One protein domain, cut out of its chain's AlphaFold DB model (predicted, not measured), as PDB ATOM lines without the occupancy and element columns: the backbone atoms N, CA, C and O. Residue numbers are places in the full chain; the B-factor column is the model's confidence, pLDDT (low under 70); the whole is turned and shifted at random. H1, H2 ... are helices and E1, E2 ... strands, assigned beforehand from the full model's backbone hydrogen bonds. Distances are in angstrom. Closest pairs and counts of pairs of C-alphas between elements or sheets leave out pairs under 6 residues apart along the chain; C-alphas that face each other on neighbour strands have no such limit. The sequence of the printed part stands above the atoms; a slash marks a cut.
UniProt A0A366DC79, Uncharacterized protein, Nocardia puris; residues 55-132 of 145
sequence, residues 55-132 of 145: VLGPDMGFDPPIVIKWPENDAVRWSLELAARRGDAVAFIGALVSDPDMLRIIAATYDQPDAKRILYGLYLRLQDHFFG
ATOM      1  N   VAL A  55       7.658  -7.516 -27.707       94.56
ATOM      2  CA  VAL A  55       7.236  -6.113 -27.562       94.56
ATOM      3  C   VAL A  55       6.145  -5.764 -28.567       94.56
ATOM      4  O   VAL A  55       6.352  -5.814 -29.779       94.56
ATOM      5  N   LEU A  56       4.985  -5.348 -28.057       93.00
ATOM      6  CA  LEU A  56       3.960  -4.671 -28.843       93.00
ATOM      7  C   LEU A  56       4.268  -3.173 -28.849       93.00
ATOM      8  O   LEU A  56       4.011  -2.470 -27.871       93.00
ATOM      9  N   GLY A  57       4.891  -2.717 -29.933       91.44
ATOM     10  CA  GLY A  57       5.380  -1.350 -30.079       91.44
ATOM     11  C   GLY A  57       4.416  -0.376 -30.774       91.44
ATOM     12  O   GLY A  57       3.297  -0.749 -31.145       91.44
ATOM     13  N   PRO A  58       4.887   0.862 -31.020       88.44
ATOM     14  CA  PRO A  58       4.126   1.916 -31.695       88.44
ATOM     15  C   PRO A  58       3.628   1.529 -33.092       88.44
ATOM     16  O   PRO A  58       2.542   1.948 -33.485       88.44
ATOM     17  N   ASP A  59       4.360   0.669 -33.806       87.62
ATOM     18  CA  ASP A  59       3.973   0.163 -35.135       87.62
ATOM     19  C   ASP A  59       2.643  -0.609 -35.117       87.62
ATOM     20  O   ASP A  59       1.973  -0.739 -36.138       87.62
ATOM     21  N   MET A  60       2.251  -1.117 -33.946       84.31
ATOM     22  CA  MET A  60       0.983  -1.810 -33.708       84.31
ATOM     23  C   MET A  60      -0.044  -0.931 -32.973       84.31
ATOM     24  O   MET A  60      -1.083  -1.429 -32.550       84.31
ATOM     25  N   GLY A  61       0.228   0.370 -32.816       87.19
ATOM     26  CA  GLY A  61      -0.663   1.330 -32.158       87.19
ATOM     27  C   GLY A  61      -0.559   1.368 -30.630       87.19
ATOM     28  O   GLY A  61      -1.409   1.973 -29.979       87.19
ATOM     29  N   PHE A  62       0.465   0.742 -30.039       91.12
ATOM     30  CA  PHE A  62       0.659   0.720 -28.587       91.12
ATOM     31  C   PHE A  62       1.702   1.750 -28.141       91.12
ATOM     32  O   PHE A  62       2.906   1.532 -28.270       91.12
ATOM     33  N   ASP A  63       1.221   2.850 -27.560       91.00
ATOM     34  CA  ASP A  63       2.032   3.862 -26.875       91.00
ATOM     35  C   ASP A  63       1.412   4.159 -25.489       91.00
ATOM     36  O   ASP A  63       0.250   4.575 -25.427       91.00
ATOM     37  N   PRO A  64       2.085   3.851 -24.358       92.25
ATOM     38  CA  PRO A  64       3.415   3.237 -24.252       92.25
ATOM     39  C   PRO A  64       3.442   1.773 -24.739       92.25
ATOM     40  O   PRO A  64       2.410   1.097 -24.674       92.25
ATOM     41  N   PRO A  65       4.591   1.242 -25.190       95.19
ATOM     42  CA  PRO A  65       4.684  -0.138 -25.664       95.19
ATOM     43  C   PRO A  65       4.324  -1.144 -24.563       95.19
ATOM     44  O   PRO A  65       4.609  -0.922 -23.385       95.19
ATOM     45  N   ILE A  66       3.727  -2.273 -24.951       95.12
ATOM     46  CA  ILE A  66       3.446  -3.389 -24.037       95.12
ATOM     47  C   ILE A  66       4.598  -4.387 -24.150       95.12
ATOM     48  O   ILE A  66       4.854  -4.934 -25.224       95.12
ATOM     49  N   VAL A  67       5.299  -4.619 -23.040       94.56
ATOM     50  CA  VAL A  67       6.422  -5.564 -22.967       94.56
ATOM     51  C   VAL A  67       5.937  -6.857 -22.330       94.56
ATOM     52  O   VAL A  67       5.600  -6.891 -21.150       94.56
ATOM     53  N   ILE A  68       5.938  -7.925 -23.114       94.06
ATOM     54  CA  ILE A  68       5.464  -9.246 -22.728       94.06
ATOM     55  C   ILE A  68       6.678 -10.106 -22.396       94.06
ATOM     56  O   ILE A  68       7.533 -10.345 -23.247       94.06
ATOM     57  N   LYS A  69       6.775 -10.558 -21.148       92.38
ATOM     58  CA  LYS A  69       7.901 -11.368 -20.668       92.38
ATOM     59  C   LYS A  69       7.451 -12.790 -20.396       92.38
ATOM     60  O   LYS A  69       6.302 -13.020 -20.025       92.38
ATOM     61  N   TRP A  70       8.387 -13.724 -20.517       89.19
ATOM     62  CA  TRP A  70       8.156 -15.069 -20.023       89.19
ATOM     63  C   TRP A  70       7.916 -15.034 -18.503       89.19
ATOM     64  O   TRP A  70       8.656 -14.336 -17.800       89.19
ATOM     65  N   PRO A  71       6.903 -15.739 -17.965       88.00
ATOM     66  CA  PRO A  71       6.629 -15.699 -16.537       88.00
ATOM     67  C   PRO A  71       7.789 -16.289 -15.731       88.00
ATOM     68  O   PRO A  71       8.306 -17.355 -16.061       88.00
ATOM     69  N   GLU A  72       8.165 -15.641 -14.631       85.50
ATOM     70  CA  GLU A  72       9.138 -16.186 -13.665       85.50
ATOM     71  C   GLU A  72       8.474 -17.160 -12.677       85.50
ATOM     72  O   GLU A  72       9.117 -18.043 -12.122       85.50
ATOM     73  N   ASN A  73       7.163 -17.017 -12.466       87.19
ATOM     74  CA  ASN A  73       6.400 -17.809 -11.508       87.19
ATOM     75  C   ASN A  73       5.863 -19.101 -12.145       87.19
ATOM     76  O   ASN A  73       5.038 -19.045 -13.059       87.19
ATOM     77  N   ASP A  74       6.246 -20.256 -11.595       86.19
ATOM     78  CA  ASP A  74       5.818 -21.578 -12.073       86.19
ATOM     79  C   ASP A  74       4.296 -21.782 -12.070       86.19
ATOM     80  O   ASP A  74       3.765 -22.473 -12.937       86.19
ATOM     81  N   ALA A  75       3.563 -21.151 -11.148       87.94
ATOM     82  CA  ALA A  75       2.103 -21.212 -11.150       87.94
ATOM     83  C   ALA A  75       1.520 -20.547 -12.407       87.94
ATOM     84  O   ALA A  75       0.587 -21.071 -13.014       87.94
ATOM     85  N   VAL A  76       2.104 -19.420 -12.824       88.50
ATOM     86  CA  VAL A  76       1.698 -18.697 -14.037       88.50
ATOM     87  C   VAL A  76       2.128 -19.470 -15.282       88.50
ATOM     88  O   VAL A  76       1.327 -19.614 -16.202       88.50
ATOM     89  N   ARG A  77       3.340 -20.050 -15.283       88.88
ATOM     90  CA  ARG A  77       3.807 -20.942 -16.361       88.88
ATOM     91  C   ARG A  77       2.844 -22.114 -16.569       88.88
ATOM     92  O   ARG A  77       2.440 -22.386 -17.695       88.88
ATOM     93  N   TRP A  78       2.397 -22.751 -15.486       88.44
ATOM     94  CA  TRP A  78       1.434 -23.849 -15.559       88.44
ATOM     95  C   TRP A  78       0.068 -23.413 -16.101       88.44
ATOM     96  O   TRP A  78      -0.524 -24.093 -16.943       88.44
ATOM     97  N   SER A  79      -0.447 -22.266 -15.646       90.19
ATOM     98  CA  SER A  79      -1.688 -21.691 -16.180       90.19
ATOM     99  C   SER A  79      -1.582 -21.397 -17.676       90.19
ATOM    100  O   SER A  79      -2.530 -21.658 -18.418       90.19
ATOM    101  N   LEU A  80      -0.425 -20.910 -18.118       90.31
ATOM    102  CA  LEU A  80      -0.138 -20.603 -19.510       90.31
ATOM    103  C   LEU A  80      -0.073 -21.865 -20.380       90.31
ATOM    104  O   LEU A  80      -0.711 -21.911 -21.431       90.31
ATOM    105  N   GLU A  81       0.596 -22.925 -19.919       88.00
ATOM    106  CA  GLU A  81       0.575 -24.231 -20.593       88.00
ATOM    107  C   GLU A  81      -0.844 -24.804 -20.702       88.00
ATOM    108  O   GLU A  81      -1.229 -25.352 -21.737       88.00
ATOM    109  N   LEU A  82      -1.646 -24.682 -19.642       89.56
ATOM    110  CA  LEU A  82      -3.021 -25.173 -19.651       89.56
ATOM    111  C   LEU A  82      -3.890 -24.398 -20.649       89.56
ATOM    112  O   LEU A  82      -4.708 -25.008 -21.342       89.56
ATOM    113  N   ALA A  83      -3.715 -23.077 -20.728       91.06
ATOM    114  CA  ALA A  83      -4.392 -22.235 -21.708       91.06
ATOM    115  C   ALA A  83      -3.974 -22.598 -23.142       91.06
ATOM    116  O   ALA A  83      -4.840 -22.800 -23.993       91.06
ATOM    117  N   ALA A  84      -2.671 -22.794 -23.377       87.62
ATOM    118  CA  ALA A  84      -2.126 -23.229 -24.662       87.62
ATOM    119  C   ALA A  84      -2.727 -24.564 -25.126       87.62
ATOM    120  O   ALA A  84      -3.241 -24.671 -26.237       87.62
ATOM    121  N   ARG A  85      -2.755 -25.582 -24.252       86.81
ATOM    122  CA  ARG A  85      -3.332 -26.904 -24.579       86.81
ATOM    123  C   ARG A  85      -4.824 -26.850 -24.906       86.81
ATOM    124  O   ARG A  85      -5.324 -27.706 -25.629       86.81
ATOM    125  N   ARG A  86      -5.548 -25.872 -24.357       89.56
ATOM    126  CA  ARG A  86      -6.982 -25.668 -24.609       89.56
ATOM    127  C   ARG A  86      -7.261 -24.777 -25.820       89.56
ATOM    128  O   ARG A  86      -8.425 -24.643 -26.185       89.56
ATOM    129  N   GLY A  87      -6.235 -24.169 -26.420       85.56
ATOM    130  CA  GLY A  87      -6.403 -23.159 -27.464       85.56
ATOM    131  C   GLY A  87      -7.112 -21.895 -26.967       85.56
ATOM    132  O   GLY A  87      -7.775 -21.211 -27.746       85.56
ATOM    133  N   ASP A  88      -7.021 -21.595 -25.668       91.19
ATOM    134  CA  ASP A  88      -7.655 -20.417 -25.074       91.19
ATOM    135  C   ASP A  88      -6.731 -19.201 -25.202       91.19
ATOM    136  O   ASP A  88      -5.929 -18.898 -24.315       91.19
ATOM    137  N   ALA A  89      -6.849 -18.503 -26.334       90.56
ATOM    138  CA  ALA A  89      -6.043 -17.324 -26.645       90.56
ATOM    139  C   ALA A  89      -6.180 -16.206 -25.597       90.56
ATOM    140  O   ALA A  89      -5.203 -15.525 -25.292       90.56
ATOM    141  N   VAL A  90      -7.374 -16.017 -25.023       91.50
ATOM    142  CA  VAL A  90      -7.631 -14.938 -24.058       91.50
ATOM    143  C   VAL A  90      -6.944 -15.250 -22.734       91.50
ATOM    144  O   VAL A  90      -6.241 -14.394 -22.201       91.50
ATOM    145  N   ALA A  91      -7.102 -16.475 -22.229       92.00
ATOM    146  CA  ALA A  91      -6.435 -16.901 -21.003       92.00
ATOM    147  C   ALA A  91      -4.909 -16.946 -21.166       92.00
ATOM    148  O   ALA A  91      -4.184 -16.594 -20.236       92.00
ATOM    149  N   PHE A  92      -4.417 -17.334 -22.345       93.56
ATOM    150  CA  PHE A  92      -2.988 -17.369 -22.636       93.56
ATOM    151  C   PHE A  92      -2.370 -15.967 -22.622       93.56
ATOM    152  O   PHE A  92      -1.392 -15.734 -21.916       93.56
ATOM    153  N   ILE A  93      -2.959 -15.015 -23.356       94.00
ATOM    154  CA  ILE A  93      -2.471 -13.630 -23.382       94.00
ATOM    155  C   ILE A  93      -2.599 -13.011 -21.986       94.00
ATOM    156  O   ILE A  93      -1.642 -12.416 -21.498       94.00
ATOM    157  N   GLY A  94      -3.729 -13.218 -21.305       93.25
ATOM    158  CA  GLY A  94      -3.964 -12.702 -19.954       93.25
ATOM    159  C   GLY A  94      -3.004 -13.249 -18.892       93.25
ATOM    160  O   GLY A  94      -2.769 -12.582 -17.893       93.25
ATOM    161  N   ALA A  95      -2.403 -14.425 -19.099       92.62
ATOM    162  CA  ALA A  95      -1.354 -14.937 -18.217       92.62
ATOM    163  C   ALA A  95       0.003 -14.231 -18.414       92.62
ATOM    164  O   ALA A  95       0.856 -14.289 -17.530       92.62
ATOM    165  N   LEU A  96       0.216 -13.588 -19.566       93.00
ATOM    166  CA  LEU A  96       1.479 -12.954 -19.952       93.00
ATOM    167  C   LEU A  96       1.515 -11.440 -19.734       93.00
ATOM    168  O   LEU A  96       2.598 -10.854 -19.681       93.00
ATOM    169  N   VAL A  97       0.352 -10.795 -19.655       93.69
ATOM    170  CA  VAL A  97       0.240  -9.338 -19.535       93.69
ATOM    171  C   VAL A  97      -0.504  -8.934 -18.272       93.69
ATOM    172  O   VAL A  97      -1.206  -9.727 -17.652       93.69
ATOM    173  N   SER A  98      -0.354  -7.670 -17.889       92.62
ATOM    174  CA  SER A  98      -1.143  -7.083 -16.810       92.62
ATOM    175  C   SER A  98      -2.604  -6.875 -17.239       92.62
ATOM    176  O   SER A  98      -2.876  -6.679 -18.426       92.62
ATOM    177  N   ASP A  99      -3.545  -6.845 -16.289       92.88
ATOM    178  CA  ASP A  99      -4.957  -6.558 -16.601       92.88
ATOM    179  C   ASP A  99      -5.140  -5.241 -17.392       92.88
ATOM    180  O   ASP A  99      -5.884  -5.241 -18.379       92.88
ATOM    181  N   PRO A 100      -4.453  -4.125 -17.053       95.00
ATOM    182  CA  PRO A 100      -4.514  -2.907 -17.860       95.00
ATOM    183  C   PRO A 100      -4.039  -3.102 -19.303       95.00
ATOM    184  O   PRO A 100      -4.671  -2.593 -20.226       95.00
ATOM    185  N   ASP A 101      -2.953  -3.843 -19.524       94.94
ATOM    186  CA  ASP A 101      -2.434  -4.087 -20.873       94.94
ATOM    187  C   ASP A 101      -3.348  -5.012 -21.679       94.94
ATOM    188  O   ASP A 101      -3.557  -4.784 -22.871       94.94
ATOM    189  N   MET A 102      -3.978  -5.993 -21.027       94.31
ATOM    190  CA  MET A 102      -4.996  -6.831 -21.658       94.31
ATOM    191  C   MET A 102      -6.169  -5.989 -22.169       94.31
ATOM    192  O   MET A 102      -6.610  -6.154 -23.306       94.31
ATOM    193  N   LEU A 103      -6.645  -5.032 -21.365       93.81
ATOM    194  CA  LEU A 103      -7.704  -4.111 -21.784       93.81
ATOM    195  C   LEU A 103      -7.282  -3.248 -22.972       93.81
ATOM    196  O   LEU A 103      -8.093  -3.015 -23.867       93.81
ATOM    197  N   ARG A 104      -6.022  -2.805 -23.022       94.44
ATOM    198  CA  ARG A 104      -5.484  -2.041 -24.159       94.44
ATOM    199  C   ARG A 104      -5.454  -2.881 -25.435       94.44
ATOM    200  O   ARG A 104      -5.844  -2.386 -26.487       94.44
ATOM    201  N   ILE A 105      -5.048  -4.147 -25.344       92.94
ATOM    202  CA  ILE A 105      -5.063  -5.089 -26.474       92.94
ATOM    203  C   ILE A 105      -6.499  -5.334 -26.956       92.94
ATOM    204  O   ILE A 105      -6.770  -5.296 -28.158       92.94
ATOM    205  N   ILE A 106      -7.442  -5.539 -26.033       92.06
ATOM    206  CA  ILE A 106      -8.858  -5.710 -26.377       92.06
ATOM    207  C   ILE A 106      -9.397  -4.442 -27.046       92.06
ATOM    208  O   ILE A 106     -10.006  -4.538 -28.104       92.06
ATOM    209  N   ALA A 107      -9.132  -3.258 -26.492       91.12
ATOM    210  CA  ALA A 107      -9.578  -1.990 -27.068       91.12
ATOM    211  C   ALA A 107      -9.016  -1.762 -28.481       91.12
ATOM    212  O   ALA A 107      -9.757  -1.364 -29.373       91.12
ATOM    213  N   ALA A 108      -7.739  -2.083 -28.711       89.44
ATOM    214  CA  ALA A 108      -7.101  -1.955 -30.022       89.44
ATOM    215  C   ALA A 108      -7.678  -2.922 -31.074       89.44
ATOM    216  O   ALA A 108      -7.632  -2.645 -32.273       89.44
ATOM    217  N   THR A 109      -8.218  -4.062 -30.638       89.19
ATOM    218  CA  THR A 109      -8.792  -5.081 -31.528       89.19
ATOM    219  C   THR A 109     -10.309  -4.976 -31.671       89.19
ATOM    220  O   THR A 109     -10.841  -5.475 -32.657       89.19
ATOM    221  N   TYR A 110     -11.005  -4.319 -30.738       86.44
ATOM    222  CA  TYR A 110     -12.468  -4.294 -30.644       86.44
ATOM    223  C   TYR A 110     -13.161  -3.756 -31.903       86.44
ATOM    224  O   TYR A 110     -14.135  -4.351 -32.363       86.44
ATOM    225  N   ASP A 111     -12.629  -2.684 -32.493       84.06
ATOM    226  CA  ASP A 111     -13.217  -2.036 -33.674       84.06
ATOM    227  C   ASP A 111     -12.833  -2.714 -35.003       84.06
ATOM    228  O   ASP A 111     -13.231  -2.265 -36.080       84.06
ATOM    229  N   GLN A 112     -12.058  -3.804 -34.958       87.88
ATOM    230  CA  GLN A 112     -11.639  -4.523 -36.156       87.88
ATOM    231  C   GLN A 112     -12.671  -5.592 -36.557       87.88
ATOM    232  O   GLN A 112     -13.128  -6.362 -35.706       87.88
ATOM    233  N   PRO A 113     -12.985  -5.739 -37.860       85.31
ATOM    234  CA  PRO A 113     -13.985  -6.696 -38.348       85.31
ATOM    235  C   PRO A 113     -13.647  -8.166 -38.037       85.31
ATOM    236  O   PRO A 113     -14.534  -9.015 -38.010       85.31
ATOM    237  N   ASP A 114     -12.380  -8.464 -37.745       89.12
ATOM    238  CA  ASP A 114     -11.861  -9.795 -37.433       89.12
ATOM    239  C   ASP A 114     -11.187  -9.849 -36.045       89.12
ATOM    240  O   ASP A 114     -10.251 -10.621 -35.833       89.12
ATOM    241  N   ALA A 115     -11.664  -9.060 -35.072       87.94
ATOM    242  CA  ALA A 115     -11.085  -8.933 -33.725       87.94
ATOM    243  C   ALA A 115     -10.647 -10.273 -33.095       87.94
ATOM    244  O   ALA A 115      -9.524 -10.418 -32.613       87.94
ATOM    245  N   LYS A 116     -11.506 -11.301 -33.166       87.75
ATOM    246  CA  LYS A 116     -11.204 -12.645 -32.638       87.75
ATOM    247  C   LYS A 116     -10.037 -13.323 -33.355       87.75
ATOM    248  O   LYS A 116      -9.223 -13.967 -32.703       87.75
ATOM    249  N   ARG A 117      -9.952 -13.196 -34.683       90.81
ATOM    250  CA  ARG A 117      -8.841 -13.756 -35.466       90.81
ATOM    251  C   ARG A 117      -7.549 -12.997 -35.208       90.81
ATOM    252  O   ARG A 117      -6.502 -13.624 -35.174       90.81
ATOM    253  N   ILE A 118      -7.622 -11.688 -34.976       91.25
ATOM    254  CA  ILE A 118      -6.453 -10.877 -34.614       91.25
ATOM    255  C   ILE A 118      -5.910 -11.315 -33.251       91.25
ATOM    256  O   ILE A 118      -4.717 -11.583 -33.134       91.25
ATOM    257  N   LEU A 119      -6.778 -11.473 -32.246       91.44
ATOM    258  CA  LEU A 119      -6.382 -11.990 -30.931       91.44
ATOM    259  C   LEU A 119      -5.808 -13.408 -31.021       91.44
ATOM    260  O   LEU A 119      -4.798 -13.701 -30.388       91.44
ATOM    261  N   TYR A 120      -6.409 -14.275 -31.838       92.38
ATOM    262  CA  TYR A 120      -5.877 -15.618 -32.059       92.38
ATOM    263  C   TYR A 120      -4.523 -15.594 -32.787       92.38
ATOM    264  O   TYR A 120      -3.615 -16.328 -32.423       92.38
ATOM    265  N   GLY A 121      -4.345 -14.710 -33.771       92.56
ATOM    266  CA  GLY A 121      -3.067 -14.514 -34.456       92.56
ATOM    267  C   GLY A 121      -1.974 -13.987 -33.523       92.56
ATOM    268  O   GLY A 121      -0.835 -14.441 -33.597       92.56
ATOM    269  N   LEU A 122      -2.319 -13.082 -32.599       92.44
ATOM    270  CA  LEU A 122      -1.410 -12.644 -31.538       92.44
ATOM    271  C   LEU A 122      -1.030 -13.813 -30.622       92.44
ATOM    272  O   LEU A 122       0.146 -13.986 -30.319       92.44
ATOM    273  N   TYR A 123      -2.003 -14.633 -30.225       92.94
ATOM    274  CA  TYR A 123      -1.762 -15.852 -29.455       92.94
ATOM    275  C   TYR A 123      -0.775 -16.797 -30.156       92.94
ATOM    276  O   TYR A 123       0.218 -17.175 -29.540       92.94
ATOM    277  N   LEU A 124      -0.988 -17.109 -31.440       91.06
ATOM    278  CA  LEU A 124      -0.086 -17.970 -32.216       91.06
ATOM    279  C   LEU A 124       1.328 -17.387 -32.281       91.06
ATOM    280  O   LEU A 124       2.301 -18.085 -32.024       91.06
ATOM    281  N   ARG A 125       1.443 -16.079 -32.532       91.12
ATOM    282  CA  ARG A 125       2.740 -15.398 -32.604       91.12
ATOM    283  C   ARG A 125       3.491 -15.419 -31.272       91.12
ATOM    284  O   ARG A 125       4.710 -15.563 -31.268       91.12
ATOM    285  N   LEU A 126       2.784 -15.280 -30.151       91.31
ATOM    286  CA  LEU A 126       3.377 -15.414 -28.818       91.31
ATOM    287  C   LEU A 126       3.763 -16.866 -28.519       91.31
ATOM    288  O   LEU A 126       4.807 -17.098 -27.916       91.31
ATOM    289  N   GLN A 127       2.960 -17.836 -28.960       89.19
ATOM    290  CA  GLN A 127       3.314 -19.249 -28.866       89.19
ATOM    291  C   GLN A 127       4.605 -19.554 -29.623       89.19
ATOM    292  O   GLN A 127       5.520 -20.118 -29.034       89.19
ATOM    293  N   ASP A 128       4.708 -19.125 -30.879       88.50
ATOM    294  CA  ASP A 128       5.908 -19.338 -31.689       88.50
ATOM    295  C   ASP A 128       7.139 -18.645 -31.090       88.50
ATOM    296  O   ASP A 128       8.241 -19.194 -31.117       88.50
ATOM    297  N   HIS A 129       6.958 -17.452 -30.516       87.88
ATOM    298  CA  HIS A 129       8.040 -16.696 -29.883       87.88
ATOM    299  C   HIS A 129       8.594 -17.391 -28.634       87.88
ATOM    300  O   HIS A 129       9.806 -17.474 -28.466       87.88
ATOM    301  N   PHE A 130       7.722 -17.894 -27.754       85.94
ATOM    302  CA  PHE A 130       8.149 -18.467 -26.472       85.94
ATOM    303  C   PHE A 130       8.399 -19.982 -26.500       85.94
ATOM    304  O   PHE A 130       9.219 -20.469 -25.726       85.94
ATOM    305  N   PHE A 131       7.718 -20.732 -27.367       82.38
ATOM    306  CA  PHE A 131       7.827 -22.196 -27.451       82.38
ATOM    307  C   PHE A 131       8.546 -22.692 -28.714       82.38
ATOM    308  O   PHE A 131       8.762 -23.896 -28.849       82.38
ATOM    309  N   GLY A 132       8.941 -21.788 -29.616       77.94
ATOM    310  CA  GLY A 132       9.575 -22.116 -30.890       77.94
ATOM    311  C   GLY A 132       8.578 -22.228 -32.046       77.94
ATOM    312  O   GLY A 132       7.387 -22.470 -31.855       77.94
TER     313      GLY A 132
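What this domain is: This is residues 55 to 132 of the 145 residues of an uncharacterized protein of Nocardia puris (UniProt A0A366DC79). Three helices, H1, H2 and H3, stand in a row and run alternately opposite ways, and the longest helix, H4, turns back from the far end of H3 and crosses H2 at a slant, ending on the side of H1. A small hairpin-like stretch at the start of the printed part, residues 55 to 68 with the short strand E1 in it, passes beside the last residue of H2 and the first turn of H3. H1 and H2 are well paired as a helical hairpin, while the rest of the row is looser, with H3 close to H2 but not clearly touching it. The printed part has 78 residues, with one named strand and four named helices in the order E1, H1, H2, H3, H4; E1 pairs with no named strand, and the class is mostly helix. The whole is compact, with a radius of gyration of the C-alphas of 12.1 A, and rounded, with spans of 33 by 24 by 23 A.

How they stand to each other: The longest helix is H4, residues 115 to 131. With its residues 119 to 123 alone it touches H2, residues 89 to 96; the closest C-alphas are those of Ala 89 and Tyr 123, 5.3 A apart. H2 and H4 run the same way at a steep tilt of 49 degrees. H2 also touches H1, residues 74 to 86, with the C-alphas of Ala 83 and Phe 92 closest at 5.1 A. These two helices form a hairpin, running opposite ways at a shallow tilt of 14 degrees. H1 and H4 are close but not clearly touching, the closest C-alphas being those of Ala 84 and Gln 127 at 7.9 A. H3, residues 99 to 110, is close to H2 but not clearly touching it, with the C-alphas of Gly 94 and Met 102 closest at 6.2 A. They run opposite ways at a shallow tilt of 34.7 degrees, only just short of steep. H3 and H4 only just touch, with 3 pairs of C-alphas within 8 A, and touch only at the corner by their link; the closest C-alphas are those of Thr 109 and Ala 115, 5.0 A apart. H1 and H3 are apart. E1, residues 66 to 68, pairs with no named strand, but residues 55 to 56 pair antiparallel with its residues 66 to 67. Its closest C-alpha pair with H2 is Ile 68 and Leu 96, 6.1 A apart, and with H3 it is Ile 66 and Asp 101, 6.7 A apart. E1 is apart from H1 and from H4. In H1, H3 and H4 every O i to N i+4 pair is within hydrogen-bond range; in H2 it is 3 of 4.

Where its parts are: H4 runs from Ala 115, with its C-alpha at (-11.085, -8.933, -33.725), to Phe 131, with its C-alpha at (7.827, -22.196, -27.451), a length of 23.9 A. H1 begins at Asp 74, with its C-alpha at (5.818, -21.578, -12.073), and measures 18.4 A to Arg 86. H3 measures 16.1 A from Asp 99 to Tyr 110. H2, the shortest helix, runs 11.0 A from Ala 89 to Leu 96, and E1 runs 6.3 A from Ile 66 to Ile 68.

The domain as a whole: The two C-alphas farthest apart are those of Asp 74 and Pro 113, at 36.1 A. The C-alphas of Val 55 and Gly 132, the first and last printed residues, are 16.5 A apart. The printed part has no cut, and the links E1 to H1, H1 to H2, H2 to H3 and H3 to H4 are tight. The mean pLDDT of the printed part is 90.2, and no printed residue is under 70.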